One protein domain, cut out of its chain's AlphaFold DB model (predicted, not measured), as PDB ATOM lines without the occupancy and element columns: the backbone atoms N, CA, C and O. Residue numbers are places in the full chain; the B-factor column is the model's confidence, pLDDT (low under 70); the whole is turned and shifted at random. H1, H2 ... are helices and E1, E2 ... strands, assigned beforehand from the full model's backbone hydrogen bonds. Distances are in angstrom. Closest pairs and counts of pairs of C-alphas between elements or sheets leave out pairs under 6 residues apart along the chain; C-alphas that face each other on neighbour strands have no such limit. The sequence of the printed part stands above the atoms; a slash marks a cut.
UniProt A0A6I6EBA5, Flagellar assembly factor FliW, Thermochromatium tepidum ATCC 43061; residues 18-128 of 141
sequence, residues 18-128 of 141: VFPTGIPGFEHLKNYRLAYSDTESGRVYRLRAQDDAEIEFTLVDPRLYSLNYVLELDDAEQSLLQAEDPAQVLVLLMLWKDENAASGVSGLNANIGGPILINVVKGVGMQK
ATOM      1  N   VAL A  18       1.908   7.427 125.060       98.19
ATOM      2  CA  VAL A  18       2.400   7.088 123.729       98.19
ATOM      3  C   VAL A  18       1.398   6.169 123.044       98.19
ATOM      4  O   VAL A  18       1.052   5.119 123.571       98.19
ATOM      5  N   PHE A  19       0.962   6.541 121.847       98.19
ATOM      6  CA  PHE A  19       0.165   5.714 120.947       98.19
ATOM      7  C   PHE A  19       1.084   5.213 119.833       98.19
ATOM      8  O   PHE A  19       1.290   5.948 118.869       98.19
ATOM      9  N   PRO A  20       1.665   4.000 119.911       97.81
ATOM     10  CA  PRO A  20       2.722   3.585 118.981       97.81
ATOM     11  C   PRO A  20       2.250   3.554 117.520       97.81
ATOM     12  O   PRO A  20       2.969   3.954 116.603       97.81
ATOM     13  N   THR A  21       0.996   3.166 117.290       96.88
ATOM     14  CA  THR A  21       0.340   3.188 115.974       96.88
ATOM     15  C   THR A  21      -0.366   4.512 115.675       96.88
ATOM     16  O   THR A  21      -0.699   4.776 114.526       96.88
ATOM     17  N   GLY A  22      -0.435   5.428 116.644       96.88
ATOM     18  CA  GLY A  22      -1.231   6.651 116.572       96.88
ATOM     19  C   GLY A  22      -2.725   6.356 116.701       96.88
ATOM     20  O   GLY A  22      -3.127   5.252 117.074       96.88
ATOM     21  N   ILE A  23      -3.547   7.355 116.400       96.81
ATOM     22  CA  ILE A  23      -5.004   7.207 116.298       96.81
ATOM     23  C   ILE A  23      -5.354   7.261 114.802       96.81
ATOM     24  O   ILE A  23      -4.799   8.117 114.122       96.81
ATOM     25  N   PRO A  24      -6.215   6.378 114.265       94.56
ATOM     26  CA  PRO A  24      -6.729   6.465 112.898       94.56
ATOM     27  C   PRO A  24      -7.078   7.895 112.450       94.56
ATOM     28  O   PRO A  24      -7.834   8.595 113.125       94.56
ATOM     29  N   GLY A  25      -6.517   8.333 111.321       94.31
ATOM     30  CA  GLY A  25      -6.609   9.710 110.808       94.31
ATOM     31  C   GLY A  25      -5.580  10.694 111.389       94.31
ATOM     32  O   GLY A  25      -5.395  11.785 110.853       94.31
ATOM     33  N   PHE A  26      -4.881  10.304 112.453       96.50
ATOM     34  CA  PHE A  26      -3.836  11.055 113.154       96.50
ATOM     35  C   PHE A  26      -2.617  10.161 113.434       96.50
ATOM     36  O   PHE A  26      -1.956  10.280 114.464       96.50
ATOM     37  N   GLU A  27      -2.294   9.240 112.522       97.31
ATOM     38  CA  GLU A  27      -1.263   8.215 112.724       97.31
ATOM     39  C   GLU A  27       0.133   8.812 112.925       97.31
ATOM     40  O   GLU A  27       1.006   8.157 113.487       97.31
ATOM     41  N   HIS A  28       0.352  10.047 112.476       97.12
ATOM     42  CA  HIS A  28       1.594  10.794 112.651       97.12
ATOM     43  C   HIS A  28       1.763  11.364 114.071       97.12
ATOM     44  O   HIS A  28       2.893  11.596 114.494       97.12
ATOM     45  N   LEU A  29       0.672  11.541 114.824       97.56
ATOM     46  CA  LEU A  29       0.683  12.035 116.200       97.56
ATOM     47  C   LEU A  29       0.741  10.850 117.165       97.56
ATOM     48  O   LEU A  29      -0.173  10.022 117.225       97.56
ATOM     49  N   LYS A  30       1.838  10.762 117.922       98.00
ATOM     50  CA  LYS A  30       2.132   9.616 118.800       98.00
ATOM     51  C   LYS A  30       2.083   9.963 120.280       98.00
ATOM     52  O   LYS A  30       1.833   9.078 121.088       98.00
ATOM     53  N   ASN A  31       2.320  11.219 120.639       98.00
ATOM     54  CA  ASN A  31       2.449  11.644 122.027       98.00
ATOM     55  C   ASN A  31       1.230  12.462 122.432       98.00
ATOM     56  O   ASN A  31       0.924  13.473 121.803       98.00
ATOM     57  N   TYR A  32       0.568  12.056 123.507       97.88
ATOM     58  CA  TYR A  32      -0.631  12.718 124.004       97.88
ATOM     59  C   TYR A  32      -0.524  13.017 125.498       97.88
ATOM     60  O   TYR A  32       0.247  12.391 126.226       97.88
ATOM     61  N   ARG A  33      -1.304  13.988 125.972       96.19
ATOM     62  CA  ARG A  33      -1.575  14.208 127.398       96.19
ATOM     63  C   ARG A  33      -3.039  13.956 127.675       96.19
ATOM     64  O   ARG A  33      -3.889  14.432 126.926       96.19
ATOM     65  N   LEU A  34      -3.311  13.248 128.763       95.75
ATOM     66  CA  LEU A  34      -4.659  13.041 129.265       95.75
ATOM     67  C   LEU A  34      -4.879  13.946 130.472       95.75
ATOM     68  O   LEU A  34      -4.220  13.794 131.494       95.75
ATOM     69  N   ALA A  35      -5.819  14.870 130.347       93.81
ATOM     70  CA  ALA A  35      -6.370  15.616 131.467       93.81
ATOM     71  C   ALA A  35      -7.813  15.170 131.703       93.81
ATOM     72  O   ALA A  35      -8.449  14.596 130.817       93.81
ATOM     73  N   TYR A  36      -8.361  15.462 132.875       93.62
ATOM     74  CA  TYR A  36      -9.785  15.283 133.128       93.62
ATOM     75  C   TYR A  36     -10.336  16.422 133.972       93.62
ATOM     76  O   TYR A  36      -9.609  17.183 134.609       93.62
ATOM     77  N   SER A  37     -11.653  16.544 133.956       91.75
ATOM     78  CA  SER A  37     -12.398  17.420 134.846       91.75
ATOM     79  C   SER A  37     -13.558  16.636 135.435       91.75
ATOM     80  O   SER A  37     -14.254  15.911 134.716       91.75
ATOM     81  N   ASP A  38     -13.744  16.760 136.744       90.81
ATOM     82  CA  ASP A  38     -14.899  16.194 137.423       90.81
ATOM     83  C   ASP A  38     -16.140  17.057 137.137       90.81
ATOM     84  O   ASP A  38     -16.091  18.289 137.119       90.81
ATOM     85  N   THR A  39     -17.259  16.390 136.891       85.50
ATOM     86  CA  THR A  39     -18.589  16.968 136.685       85.50
ATOM     87  C   THR A  39     -19.574  16.281 137.626       85.50
ATOM     88  O   THR A  39     -19.270  15.224 138.183       85.50
ATOM     89  N   GLU A  40     -20.784  16.824 137.771       83.81
ATOM     90  CA  GLU A  40     -21.835  16.183 138.577       83.81
ATOM     91  C   GLU A  40     -22.192  14.771 138.083       83.81
ATOM     92  O   GLU A  40     -22.617  13.929 138.869       83.81
ATOM     93  N   SER A  41     -21.994  14.491 136.792       79.69
ATOM     94  CA  SER A  41     -22.337  13.213 136.157       79.69
ATOM     95  C   SER A  41     -21.138  12.278 135.953       79.69
ATOM     96  O   SER A  41     -21.290  11.230 135.332       79.69
ATOM     97  N   GLY A  42     -19.949  12.635 136.450       86.19
ATOM     98  CA  GLY A  42     -18.720  11.847 136.304       86.19
ATOM     99  C   GLY A  42     -17.566  12.640 135.690       86.19
ATOM    100  O   GLY A  42     -17.527  13.865 135.774       86.19
ATOM    101  N   ARG A  43     -16.600  11.952 135.075       91.00
ATOM    102  CA  ARG A  43     -15.396  12.580 134.506       91.00
ATOM    103  C   ARG A  43     -15.494  12.760 133.000       91.00
ATOM    104  O   ARG A  43     -15.847  11.828 132.282       91.00
ATOM    105  N   VAL A  44     -15.079  13.936 132.537       92.56
ATOM    106  CA  VAL A  44     -14.798  14.204 131.124       92.56
ATOM    107  C   VAL A  44     -13.292  14.280 130.948       92.56
ATOM    108  O   VAL A  44     -12.621  15.033 131.652       92.56
ATOM    109  N   TYR A  45     -12.771  13.515 129.998       95.31
ATOM    110  CA  TYR A  45     -11.352  13.452 129.691       95.31
ATOM    111  C   TYR A  45     -11.038  14.272 128.439       95.31
ATOM    112  O   TYR A  45     -11.828  14.332 127.494       95.31
ATOM    113  N   ARG A  46      -9.862  14.895 128.427       95.81
ATOM    114  CA  ARG A  46      -9.288  15.608 127.286       95.81
ATOM    115  C   ARG A  46      -7.973  14.944 126.922       95.81
ATOM    116  O   ARG A  46      -7.042  14.957 127.725       95.81
ATOM    117  N   LEU A  47      -7.913  14.355 125.734       97.12
ATOM    118  CA  LEU A  47      -6.704  13.754 125.184       97.12
ATOM    119  C   LEU A  47      -6.144  14.690 124.115       97.12
ATOM    120  O   LEU A  47      -6.710  14.790 123.029       97.12
ATOM    121  N   ARG A  48      -5.059  15.395 124.431       97.06
ATOM    122  CA  ARG A  48      -4.461  16.407 123.552       97.06
ATOM    123  C   ARG A  48      -3.140  15.917 122.984       97.06
ATOM    124  O   ARG A  48      -2.316  15.417 123.752       97.06
ATOM    125  N   ALA A  49      -2.926  16.076 121.683       97.56
ATOM    126  CA  ALA A  49      -1.633  15.781 121.078       97.56
ATOM    127  C   ALA A  49      -0.567  16.771 121.582       97.56
ATOM    128  O   ALA A  49      -0.832  17.951 121.801       97.56
ATOM    129  N   GLN A  50       0.648  16.280 121.817       95.75
ATOM    130  CA  GLN A  50       1.765  17.132 122.239       95.75
ATOM    131  C   GLN A  50       2.444  17.814 121.054       95.75
ATOM    132  O   GLN A  50       2.964  18.916 121.203       95.75
ATOM    133  N   ASP A  51       2.414  17.155 119.898       94.12
ATOM    134  CA  ASP A  51       3.066  17.616 118.675       94.12
ATOM    135  C   ASP A  51       2.161  18.555 117.845       94.12
ATOM    136  O   ASP A  51       2.649  19.239 116.950       94.12
ATOM    137  N   ASP A  52       0.864  18.630 118.172       94.19
ATOM    138  CA  ASP A  52      -0.105  19.545 117.559       94.19
ATOM    139  C   ASP A  52      -1.163  19.983 118.587       94.19
ATOM    140  O   ASP A  52      -1.996  19.194 119.036       94.19
ATOM    141  N   ALA A  53      -1.126  21.258 118.978       88.50
ATOM    142  CA  ALA A  53      -2.016  21.798 120.002       88.50
ATOM    143  C   ALA A  53      -3.469  21.982 119.528       88.50
ATOM    144  O   ALA A  53      -4.346  22.158 120.378       88.50
ATOM    145  N   GLU A  54      -3.727  21.957 118.216       93.50
ATOM    146  CA  GLU A  54      -5.083  22.048 117.663       93.50
ATOM    147  C   GLU A  54      -5.826  20.708 117.761       93.50
ATOM    148  O   GLU A  54      -7.059  20.680 117.763       93.50
ATOM    149  N   ILE A  55      -5.097  19.596 117.911       96.19
ATOM    150  CA  ILE A  55      -5.681  18.259 118.003       96.19
ATOM    151  C   ILE A  55      -5.954  17.881 119.461       96.19
ATOM    152  O   ILE A  55      -5.063  17.531 120.243       96.19
ATOM    153  N   GLU A  56      -7.237  17.899 119.817       96.06
ATOM    154  CA  GLU A  56      -7.745  17.467 121.113       96.06
ATOM    155  C   GLU A  56      -9.032  16.653 120.961       96.06
ATOM    156  O   GLU A  56      -9.980  17.060 120.292       96.06
ATOM    157  N   PHE A  57      -9.095  15.524 121.663       96.25
ATOM    158  CA  PHE A  57     -10.274  14.671 121.721       96.25
ATOM    159  C   PHE A  57     -10.961  14.787 123.078       96.25
ATOM    160  O   PHE A  57     -10.317  14.742 124.129       96.25
ATOM    161  N   THR A  58     -12.290  14.890 123.061       95.44
ATOM    162  CA  THR A  58     -13.107  14.766 124.274       95.44
ATOM    163  C   THR A  58     -13.511  13.312 124.438       95.44
ATOM    164  O   THR A  58     -14.091  12.734 123.520       95.44
ATOM    165  N   LEU A  59     -13.213  12.725 125.594       95.56
ATOM    166  CA  LEU A  59     -13.488  11.323 125.873       95.56
ATOM    167  C   LEU A  59     -14.304  11.159 127.159       95.56
ATOM    168  O   LEU A  59     -14.205  11.969 128.083       95.56
ATOM    169  N   VAL A  60     -15.084  10.084 127.238       93.50
ATOM    170  CA  VAL A  60     -15.873   9.729 128.428       93.50
ATOM    171  C   VAL A  60     -15.779   8.251 128.748       93.50
ATOM    172  O   VAL A  60     -15.538   7.425 127.872       93.50
ATOM    173  N   ASP A  61     -16.007   7.921 130.011       91.62
ATOM    174  CA  ASP A  61     -16.119   6.540 130.457       91.62
ATOM    175  C   ASP A  61     -17.484   5.952 130.031       91.62
ATOM    176  O   ASP A  61     -18.523   6.495 130.424       91.62
ATOM    177  N   PRO A  62     -17.521   4.853 129.250       89.69
ATOM    178  CA  PRO A  62     -18.773   4.240 128.797       89.69
ATOM    179  C   PRO A  62     -19.688   3.792 129.948       89.69
ATOM    180  O   PRO A  62     -20.911   3.772 129.785       89.69
ATOM    181  N   ARG A  63     -19.130   3.480 131.127       86.06
ATOM    182  CA  ARG A  63     -19.889   3.014 132.300       86.06
ATOM    183  C   ARG A  63     -20.860   4.067 132.831       86.06
ATOM    184  O   ARG A  63     -21.870   3.706 133.427       86.06
ATOM    185  N   LEU A  64     -20.593   5.353 132.583       84.56
ATOM    186  CA  LEU A  64     -21.475   6.457 132.986       84.56
ATOM    187  C   LEU A  64     -22.803   6.474 132.218       84.56
ATOM    188  O   LEU A  64     -23.764   7.092 132.666       84.56
ATOM    189  N   TYR A  65     -22.872   5.782 131.080       82.06
ATOM    190  CA  TYR A  65     -24.032   5.769 130.190       82.06
ATOM    191  C   TYR A  65     -24.701   4.394 130.124       82.06
ATOM    192  O   TYR A  65     -25.409   4.095 129.164       82.06
ATOM    193  N   SER A  66     -24.461   3.543 131.130       79.62
ATOM    194  CA  SER A  66     -24.988   2.173 131.207       79.62
ATOM    195  C   SER A  66     -24.651   1.309 129.984       79.62
ATOM    196  O   SER A  66     -25.360   0.352 129.675       79.62
ATOM    197  N   LEU A  67     -23.555   1.628 129.288       76.94
ATOM    198  CA  LEU A  67     -23.045   0.811 128.197       76.94
ATOM    199  C   LEU A  67     -22.230  -0.332 128.799       76.94
ATOM    200  O   LEU A  67     -21.128  -0.120 129.305       76.94
ATOM    201  N   ASN A  68     -22.780  -1.546 128.753       71.75
ATOM    202  CA  ASN A  68     -22.012  -2.732 129.098       71.75
ATOM    203  C   ASN A  68     -21.074  -3.062 127.936       71.75
ATOM    204  O   ASN A  68     -21.521  -3.394 126.838       71.75
ATOM    205  N   TYR A  69     -19.780  -2.901 128.176       71.25
ATOM    206  CA  TYR A  69     -18.773  -2.918 127.135       71.25
ATOM    207  C   TYR A  69     -17.790  -4.055 127.408       71.25
ATOM    208  O   TYR A  69     -16.948  -3.959 128.300       71.25
ATOM    209  N   VAL A  70     -17.935  -5.153 126.664       75.69
ATOM    210  CA  VAL A  70     -17.023  -6.300 126.724       75.69
ATOM    211  C   VAL A  70     -16.021  -6.161 125.589       75.69
ATOM    212  O   VAL A  70     -16.395  -6.104 124.418       75.69
ATOM    213  N   LEU A  71     -14.748  -6.073 125.956       83.56
ATOM    214  CA  LEU A  71     -13.636  -5.934 125.031       83.56
ATOM    215  C   LEU A  71     -12.744  -7.159 125.118       83.56
ATOM    216  O   LEU A  71     -12.302  -7.531 126.201       83.56
ATOM    217  N   GLU A  72     -12.448  -7.725 123.959       88.12
ATOM    218  CA  GLU A  72     -11.439  -8.763 123.803       88.12
ATOM    219  C   GLU A  72     -10.265  -8.170 123.023       88.12
ATOM    220  O   GLU A  72     -10.452  -7.552 121.965       88.12
ATOM    221  N   LEU A  73      -9.066  -8.317 123.584       91.56
ATOM    222  CA  LEU A  73      -7.813  -7.982 122.922       91.56
ATOM    223  C   LEU A  73      -7.196  -9.266 122.386       91.56
ATOM    224  O   LEU A  73      -7.164 -10.270 123.095       91.56
ATOM    225  N   ASP A  74      -6.722  -9.230 121.146       94.19
ATOM    226  CA  ASP A  74      -5.859 -10.293 120.643       94.19
ATOM    227  C   ASP A  74      -4.435 -10.168 121.221       94.19
ATOM    228  O   ASP A  74      -4.084  -9.173 121.864       94.19
ATOM    229  N   ASP A  75      -3.596 -11.181 120.992       95.25
ATOM    230  CA  ASP A  75      -2.228 -11.220 121.526       95.25
ATOM    231  C   ASP A  75      -1.385 -10.008 121.093       95.25
ATOM    232  O   ASP A  75      -0.543  -9.520 121.854       95.25
ATOM    233  N   ALA A  76      -1.594  -9.503 119.872       95.69
ATOM    234  CA  ALA A  76      -0.845  -8.369 119.351       95.69
ATOM    235  C   ALA A  76      -1.292  -7.063 120.018       95.69
ATOM    236  O   ALA A  76      -0.451  -6.248 120.393       95.69
ATOM    237  N   GLU A  77      -2.593  -6.880 120.213       96.06
ATOM    238  CA  GLU A  77      -3.176  -5.728 120.897       96.06
ATOM    239  C   GLU A  77      -2.832  -5.715 122.388       96.06
ATOM    240  O   GLU A  77      -2.430  -4.677 122.917       96.06
ATOM    241  N   GLN A  78      -2.926  -6.864 123.064       96.19
ATOM    242  CA  GLN A  78      -2.544  -6.996 124.468       96.19
ATOM    243  C   GLN A  78      -1.057  -6.676 124.662       96.19
ATOM    244  O   GLN A  78      -0.701  -5.947 125.591       96.19
ATOM    245  N   SER A  79      -0.198  -7.179 123.770       96.56
ATOM    246  CA  SER A  79       1.239  -6.893 123.779       96.56
ATOM    247  C   SER A  79       1.528  -5.414 123.493       96.56
ATOM    248  O   SER A  79       2.295  -4.781 124.220       96.56
ATOM    249  N   LEU A  80       0.856  -4.827 122.495       96.94
ATOM    250  CA  LEU A  80       0.985  -3.411 122.140       96.94
ATOM    251  C   LEU A  80       0.617  -2.497 123.313       96.94
ATOM    252  O   LEU A  80       1.371  -1.581 123.630       96.94
ATOM    253  N   LEU A  81      -0.525  -2.752 123.954       97.00
ATOM    254  CA  LEU A  81      -1.033  -1.969 125.081       97.00
ATOM    255  C   LEU A  81      -0.330  -2.302 126.408       97.00
ATOM    256  O   LEU A  81      -0.515  -1.594 127.399       97.00
ATOM    257  N   GLN A  82       0.470  -3.370 126.441       96.44
ATOM    258  CA  GLN A  82       1.072  -3.925 127.657       96.44
ATOM    259  C   GLN A  82       0.006  -4.231 128.726       96.44
ATOM    260  O   GLN A  82       0.174  -3.928 129.907       96.44
ATOM    261  N   ALA A  83      -1.135  -4.773 128.301       93.44
ATOM    262  CA  ALA A  83      -2.326  -4.968 129.126       93.44
ATOM    263  C   ALA A  83      -2.281  -6.292 129.912       93.44
ATOM    264  O   ALA A  83      -3.096  -7.185 129.699       93.44
ATOM    265  N   GLU A  84      -1.305  -6.432 130.809       91.81
ATOM    266  CA  GLU A  84      -1.154  -7.617 131.676       91.81
ATOM    267  C   GLU A  84      -2.220  -7.671 132.784       91.81
ATOM    268  O   GLU A  84      -2.671  -8.749 133.166       91.81
ATOM    269  N   ASP A  85      -2.632  -6.502 133.282       92.81
ATOM    270  CA  ASP A  85      -3.661  -6.334 134.307       92.81
ATOM    271  C   ASP A  85      -4.800  -5.450 133.761       92.81
ATOM    272  O   ASP A  85      -4.608  -4.242 133.575       92.81
ATOM    273  N   PRO A  86      -6.002  -6.009 133.523       90.00
ATOM    274  CA  PRO A  86      -7.150  -5.254 133.028       90.00
ATOM    275  C   PRO A  86      -7.554  -4.075 133.922       90.00
ATOM    276  O   PRO A  86      -8.097  -3.094 133.419       90.00
ATOM    277  N   ALA A  87      -7.275  -4.127 135.231       91.56
ATOM    278  CA  ALA A  87      -7.596  -3.034 136.150       91.56
ATOM    279  C   ALA A  87      -6.763  -1.766 135.885       91.56
ATOM    280  O   ALA A  87      -7.138  -0.679 136.324       91.56
ATOM    281  N   GLN A  88      -5.656  -1.895 135.150       92.94
ATOM    282  CA  GLN A  88      -4.775  -0.793 134.755       92.94
ATOM    283  C   GLN A  88      -5.147  -0.199 133.392       92.94
ATOM    284  O   GLN A  88      -4.527   0.771 132.951       92.94
ATOM    285  N   VAL A  89      -6.144  -0.766 132.708       94.69
ATOM    286  CA  VAL A  89      -6.590  -0.290 131.400       94.69
ATOM    287  C   VAL A  89      -7.812   0.602 131.569       94.69
ATOM    288  O   VAL A  89      -8.897   0.169 131.951       94.69
ATOM    289  N   LEU A  90      -7.638   1.877 131.240       94.62
ATOM    290  CA  LEU A  90      -8.725   2.832 131.124       94.62
ATOM    291  C   LEU A  90      -9.374   2.701 129.742       94.62
ATOM    292  O   LEU A  90      -8.691   2.775 128.722       94.62
ATOM    293  N   VAL A  91     -10.698   2.541 129.723       94.81
ATOM    294  CA  VAL A  91     -11.517   2.451 128.506       94.81
ATOM    295  C   VAL A  91     -12.335   3.726 128.365       94.81
ATOM    296  O   VAL A  91     -13.094   4.073 129.270       94.81
ATOM    297  N   LEU A  92     -12.198   4.420 127.237       95.38
ATOM    298  CA  LEU A  92     -12.879   5.683 126.972       95.38
ATOM    299  C   LEU A  92     -13.503   5.703 125.577       95.38
ATOM    300  O   LEU A  92     -12.956   5.153 124.625       95.38
ATOM    301  N   LEU A  93     -14.627   6.397 125.431       94.31
ATOM    302  CA  LEU A  93     -15.276   6.642 124.147       94.31
ATOM    303  C   LEU A  93     -15.014   8.068 123.684       94.31
ATOM    304  O   LEU A  93     -15.198   9.013 124.450       94.31
ATOM    305  N   MET A  94     -14.624   8.216 122.418       95.31
ATOM    306  CA  MET A  94     -14.455   9.523 121.790       95.31
ATOM    307  C   MET A  94     -15.808  10.138 121.451       95.31
ATOM    308  O   MET A  94     -16.658   9.477 120.851       95.31
ATOM    309  N   LEU A  95     -15.978  11.405 121.820       92.56
ATOM    310  CA  LEU A  95     -17.186  12.177 121.580       92.56
ATOM    311  C   LEU A  95     -17.002  13.162 120.428       92.56
ATOM    312  O   LEU A  95     -15.955  13.796 120.311       92.56
ATOM    313  N   TRP A  96     -18.050  13.355 119.631       89.81
ATOM    314  CA  TRP A  96     -18.097  14.421 118.630       89.81
ATOM    315  C   TRP A  96     -19.502  15.003 118.504       89.81
ATOM    316  O   TRP A  96     -20.508  14.355 118.802       89.81
ATOM    317  N   LYS A  97     -19.566  16.250 118.044       86.25
ATOM    318  CA  LYS A  97     -20.819  16.886 117.644       86.25
ATOM    319  C   LYS A  97     -20.983  16.726 116.144       86.25
ATOM    320  O   LYS A  97     -20.023  16.910 115.402       86.25
ATOM    321  N   ASP A  98     -22.186  16.382 115.713       79.56
ATOM    322  CA  ASP A  98     -22.527  16.440 114.297       79.56
ATOM    323  C   ASP A  98     -22.994  17.860 113.965       79.56
ATOM    324  O   ASP A  98     -24.079  18.276 114.368       79.56
ATOM    325  N   GLU A  99     -22.150  18.623 113.267       73.06
ATOM    326  CA  GLU A  99     -22.472  19.997 112.862       73.06
ATOM    327  C   GLU A  99     -23.539  20.059 111.760       73.06
ATOM    328  O   GLU A  99     -24.148  21.108 111.557       73.06
ATOM    329  N   ASN A 100     -23.809  18.939 111.081       70.44
ATOM    330  CA  ASN A 100     -24.818  18.843 110.025       70.44
ATOM    331  C   ASN A 100     -26.154  18.281 110.529       70.44
ATOM    332  O   ASN A 100     -27.079  18.095 109.732       70.44
ATOM    333  N   ALA A 101     -26.277  18.001 111.831       64.94
ATOM    334  CA  ALA A 101     -27.521  17.517 112.403       64.94
ATOM    335  C   ALA A 101     -28.644  18.540 112.164       64.94
ATOM    336  O   ALA A 101     -28.491  19.739 112.414       64.94
ATOM    337  N   ALA A 102     -29.786  18.060 111.662       62.66
ATOM    338  CA  ALA A 102     -30.943  18.900 111.374       62.66
ATOM    339  C   ALA A 102     -31.309  19.765 112.592       62.66
ATOM    340  O   ALA A 102     -31.305  19.291 113.732       62.66
ATOM    341  N   SER A 103     -31.645  21.034 112.343       56.62
ATOM    342  CA  SER A 103     -32.021  21.994 113.384       56.62
ATOM    343  C   SER A 103     -33.100  21.398 114.295       56.62
ATOM    344  O   SER A 103     -34.224  21.160 113.859       56.62
ATOM    345  N   GLY A 104     -32.744  21.124 115.554       58.66
ATOM    346  CA  GLY A 104     -33.623  20.490 116.545       58.66
ATOM    347  C   GLY A 104     -33.097  19.177 117.133       58.66
ATOM    348  O   GLY A 104     -33.542  18.793 118.210       58.66
ATOM    349  N   VAL A 105     -32.108  18.531 116.505       54.66
ATOM    350  CA  VAL A 105     -31.419  17.348 117.055       54.66
ATOM    351  C   VAL A 105     -30.002  17.743 117.474       54.66
ATOM    352  O   VAL A 105     -29.018  17.427 116.816       54.66
ATOM    353  N   SER A 106     -29.886  18.488 118.576       60.47
ATOM    354  CA  SER A 106     -28.585  18.745 119.204       60.47
ATOM    355  C   SER A 106     -28.157  17.492 119.967       60.47
ATOM    356  O   SER A 106     -28.600  17.276 121.094       60.47
ATOM    357  N   GLY A 107     -27.317  16.660 119.353       72.19
ATOM    358  CA  GLY A 107     -26.808  15.421 119.940       72.19
ATOM    359  C   GLY A 107     -25.287  15.414 120.062       72.19
ATOM    360  O   GLY A 107     -24.575  15.955 119.216       72.19
ATOM    361  N   LEU A 108     -24.789  14.788 121.125       83.12
ATOM    362  CA  LEU A 108     -23.386  14.416 121.261       83.12
ATOM    363  C   LEU A 108     -23.279  12.932 120.919       83.12
ATOM    364  O   LEU A 108     -23.955  12.109 121.534       83.12
ATOM    365  N   ASN A 109     -22.467  12.602 119.926       88.12
ATOM    366  CA  ASN A 109     -22.262  11.229 119.490       88.12
ATOM    367  C   ASN A 109     -21.035  10.634 120.184       88.12
ATOM    368  O   ASN A 109     -20.102  11.367 120.510       88.12
ATOM    369  N   ALA A 110     -21.030   9.313 120.384       89.25
ATOM    370  CA  ALA A 110     -19.930   8.570 120.995       89.25
ATOM    371  C   ALA A 110     -19.491   7.403 120.102       89.25
ATOM    372  O   ALA A 110     -20.329   6.668 119.576       89.25
ATOM    373  N   ASN A 111     -18.179   7.214 119.927       90.12
ATOM    374  CA  ASN A 111     -17.656   6.207 119.003       90.12
ATOM    375  C   ASN A 111     -17.554   4.846 119.693       90.12
ATOM    376  O   ASN A 111     -16.489   4.449 120.162       90.12
ATOM    377  N   ILE A 112     -18.668   4.118 119.720       89.12
ATOM    378  CA  ILE A 112     -18.739   2.770 120.298       89.12
ATOM    379  C   ILE A 112     -18.037   1.694 119.456       89.12
ATOM    380  O   ILE A 112     -17.951   0.559 119.906       89.12
ATOM    381  N   GLY A 113     -17.588   1.997 118.235       90.38
ATOM    382  CA  GLY A 113     -16.811   1.068 117.404       90.38
ATOM    383  C   GLY A 113     -15.299   1.260 117.535       90.38
ATOM    384  O   GLY A 113     -14.533   0.423 117.065       90.38
ATOM    385  N   GLY A 114     -14.876   2.360 118.158       93.12
ATOM    386  CA  GLY A 114     -13.484   2.790 118.235       93.12
ATOM    387  C   GLY A 114     -13.102   3.323 119.614       93.12
ATOM    388  O   GLY A 114     -12.709   4.491 119.697       93.12
ATOM    389  N   PRO A 115     -13.245   2.542 120.697       94.81
ATOM    390  CA  PRO A 115     -12.863   2.970 122.036       94.81
ATOM    391  C   PRO A 115     -11.350   3.213 122.121       94.81
ATOM    392  O   PRO A 115     -10.536   2.512 121.513       94.81
ATOM    393  N   ILE A 116     -10.981   4.208 122.919       97.38
ATOM    394  CA  ILE A 116      -9.606   4.511 123.296       97.38
ATOM    395  C   ILE A 116      -9.267   3.708 124.549       97.38
ATOM    396  O   ILE A 116      -9.955   3.813 125.567       97.38
ATOM    397  N   LEU A 117      -8.202   2.919 124.466       97.06
ATOM    398  CA  LEU A 117      -7.657   2.135 125.565       97.06
ATOM    399  C   LEU A 117      -6.331   2.747 125.993       97.06
ATOM    400  O   LEU A 117      -5.487   3.039 125.147       97.06
ATOM    401  N   ILE A 118      -6.147   2.948 127.295       97.44
ATOM    402  CA  ILE A 118      -4.923   3.521 127.860       97.44
ATOM    403  C   ILE A 118      -4.490   2.660 129.038       97.44
ATOM    404  O   ILE A 118      -5.207   2.569 130.032       97.44
ATOM    405  N   ASN A 119      -3.300   2.074 128.959       96.81
ATOM    406  CA  ASN A 119      -2.636   1.537 130.134       96.81
ATOM    407  C   ASN A 119      -2.090   2.710 130.954       96.81
ATOM    408  O   ASN A 119      -1.100   3.343 130.572       96.81
ATOM    409  N   VAL A 120      -2.744   3.004 132.077       93.75
ATOM    410  CA  VAL A 120      -2.423   4.184 132.890       93.75
ATOM    411  C   VAL A 120      -1.143   4.025 133.698       93.75
ATOM    412  O   VAL A 120      -0.629   5.022 134.164       93.75
ATOM    413  N   VAL A 121      -0.600   2.815 133.844       94.44
ATOM    414  CA  VAL A 121       0.677   2.590 134.541       94.44
ATOM    415  C   VAL A 121       1.850   2.706 133.569       94.44
ATOM    416  O   VAL A 121       2.896   3.259 133.899       94.44
ATOM    417  N   LYS A 122       1.689   2.178 132.351       95.81
ATOM    418  CA  LYS A 122       2.749   2.148 131.331       95.81
ATOM    419  C   LYS A 122       2.765   3.387 130.439       95.81
ATOM    420  O   LYS A 122       3.761   3.627 129.764       95.81
ATOM    421  N   GLY A 123       1.677   4.159 130.417       96.38
ATOM    422  CA  GLY A 123       1.551   5.338 129.561       96.38
ATOM    423  C   GLY A 123       1.481   4.963 128.086       96.38
ATOM    424  O   GLY A 123       2.033   5.667 127.245       96.38
ATOM    425  N   VAL A 124       0.835   3.842 127.767       97.94
ATOM    426  CA  VAL A 124       0.661   3.371 126.390       97.94
ATOM    427  C   VAL A 124      -0.819   3.387 126.043       97.94
ATOM    428  O   VAL A 124      -1.648   2.967 126.848       97.94
ATOM    429  N   GLY A 125      -1.148   3.897 124.861       98.00
ATOM    430  CA  GLY A 125      -2.510   3.982 124.358       98.00
ATOM    431  C   GLY A 125      -2.687   3.318 122.997       98.00
ATOM    432  O   GLY A 125      -1.747   3.192 122.212       98.00
ATOM    433  N   MET A 126      -3.918   2.912 122.706       97.81
ATOM    434  CA  MET A 126      -4.349   2.464 121.382       97.81
ATOM    435  C   MET A 126      -5.834   2.775 121.160       97.81
ATOM    436  O   MET A 126      -6.599   2.890 122.117       97.81
ATOM    437  N   GLN A 127      -6.261   2.866 119.899       97.25
ATOM    438  CA  GLN A 127      -7.678   2.779 119.549       97.25
ATOM    439  C   GLN A 127      -7.989   1.343 119.124       97.25
ATOM    440  O   GLN A 127      -7.415   0.848 118.155       97.25
ATOM    441  N   LYS A 128      -8.889   0.667 119.842       94.19
ATOM    442  CA  LYS A 128      -9.372  -0.664 119.450       94.19
ATOM    443  C   LYS A 128     -10.417  -0.492 118.356       94.19
ATOM    444  O   LYS A 128     -11.339   0.295 118.516       94.19
TER     445      LYS A 128
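AT A GLANCE: This is residues 18 to 128 of the 141 residues of the protein "Flagellar assembly factor FliW" of Thermochromatium tepidum ATCC 43061 (UniProt A0A6I6EBA5). A single strongly twisted sheet makes the body of this domain, with the long strand E4 running through its middle: the meander E1, E2 and E3 lies along one side of E4, and E5 and the hairpin of E6 and E7 along the other. The edge strands E1 and E7 of this sheet are apart; two short helices, H1 and H2, graze it, and residues 100 to 105, in the link from E4 to E5, stick out as an arm. The printed part has 111 residues with seven named strands and two named helices; along the chain come first three strands, then H1 and H2, then the other four strands, and the neighbour pairs of this branched sheet, E1 and E2, E2 and E3, E3 and E4, E4 and E5, E4 and E6, and E6 and E7, are antiparallel. The class is mixed, helices and strands, with under half of the residues in named elements. The whole is compact, with a radius of gyration of the C-alphas of 14.5 A and spans of 45 by 33 by 26 A.

HOW THE PARTS SIT: E4, residues 89 to 97, has three neighbours in staggered pairing. On one side of it lies E3, residues 56 to 60, at 114 degrees between directions, with N 95 and O 58 2.9 A apart. On the other side lie E6, residues 116 to 119, with N 90 and O 118 at 2.8 A, and E5, residues 108 to 110, with N 96 and O 109 at 3.0 A. E2, residues 42 to 49, forms a hairpin with E3, N 47 and O 57 being 2.9 A apart. E1, residues 31 to 39, completes the meander, each strand the antiparallel neighbour of the one before, with N 35 and O 46 at 2.9 A. E7, residues 124 to 127, forms a hairpin with E6, with N 117 and O 126 at 2.8 A. H2, residues 75 to 81, only grazes the sheet; its closest C-alpha pair with E7 is Leu 81 and Val 124, 5.8 A. H1, residues 62 to 65, also only grazes it, the C-alphas of Pro 62 and Leu 93 being 6.3 A apart. Every O i to N i+4 pair of H2 is within hydrogen-bond range; H1 is too short for such a pair.

IN THESE COORDINATES: E4 and E1 are each 26.2 A long from first to last C-alpha, E2 23.2 A and E3 13.4 A. E7 measures 10.8 A, E6 10.2 A, H2 10.0 A, E5 6.8 A and H1 5.7 A. E1 begins at C-alpha 31 (2.449, 11.644, 122.027), E4 begins at C-alpha 89 (-6.590, -0.290, 131.400), and E7 ends at C-alpha 127 (-7.678, 2.779, 119.549).

THE WHOLE: The two C-alphas farthest apart, those of Glu 84 and Ser 103, are 46.5 A apart. The printed part has no cut and no long link. Residues 18 to 30 hold no named element. Mean pLDDT of the printed part is 90.2; residues 101 to 106 are under 70.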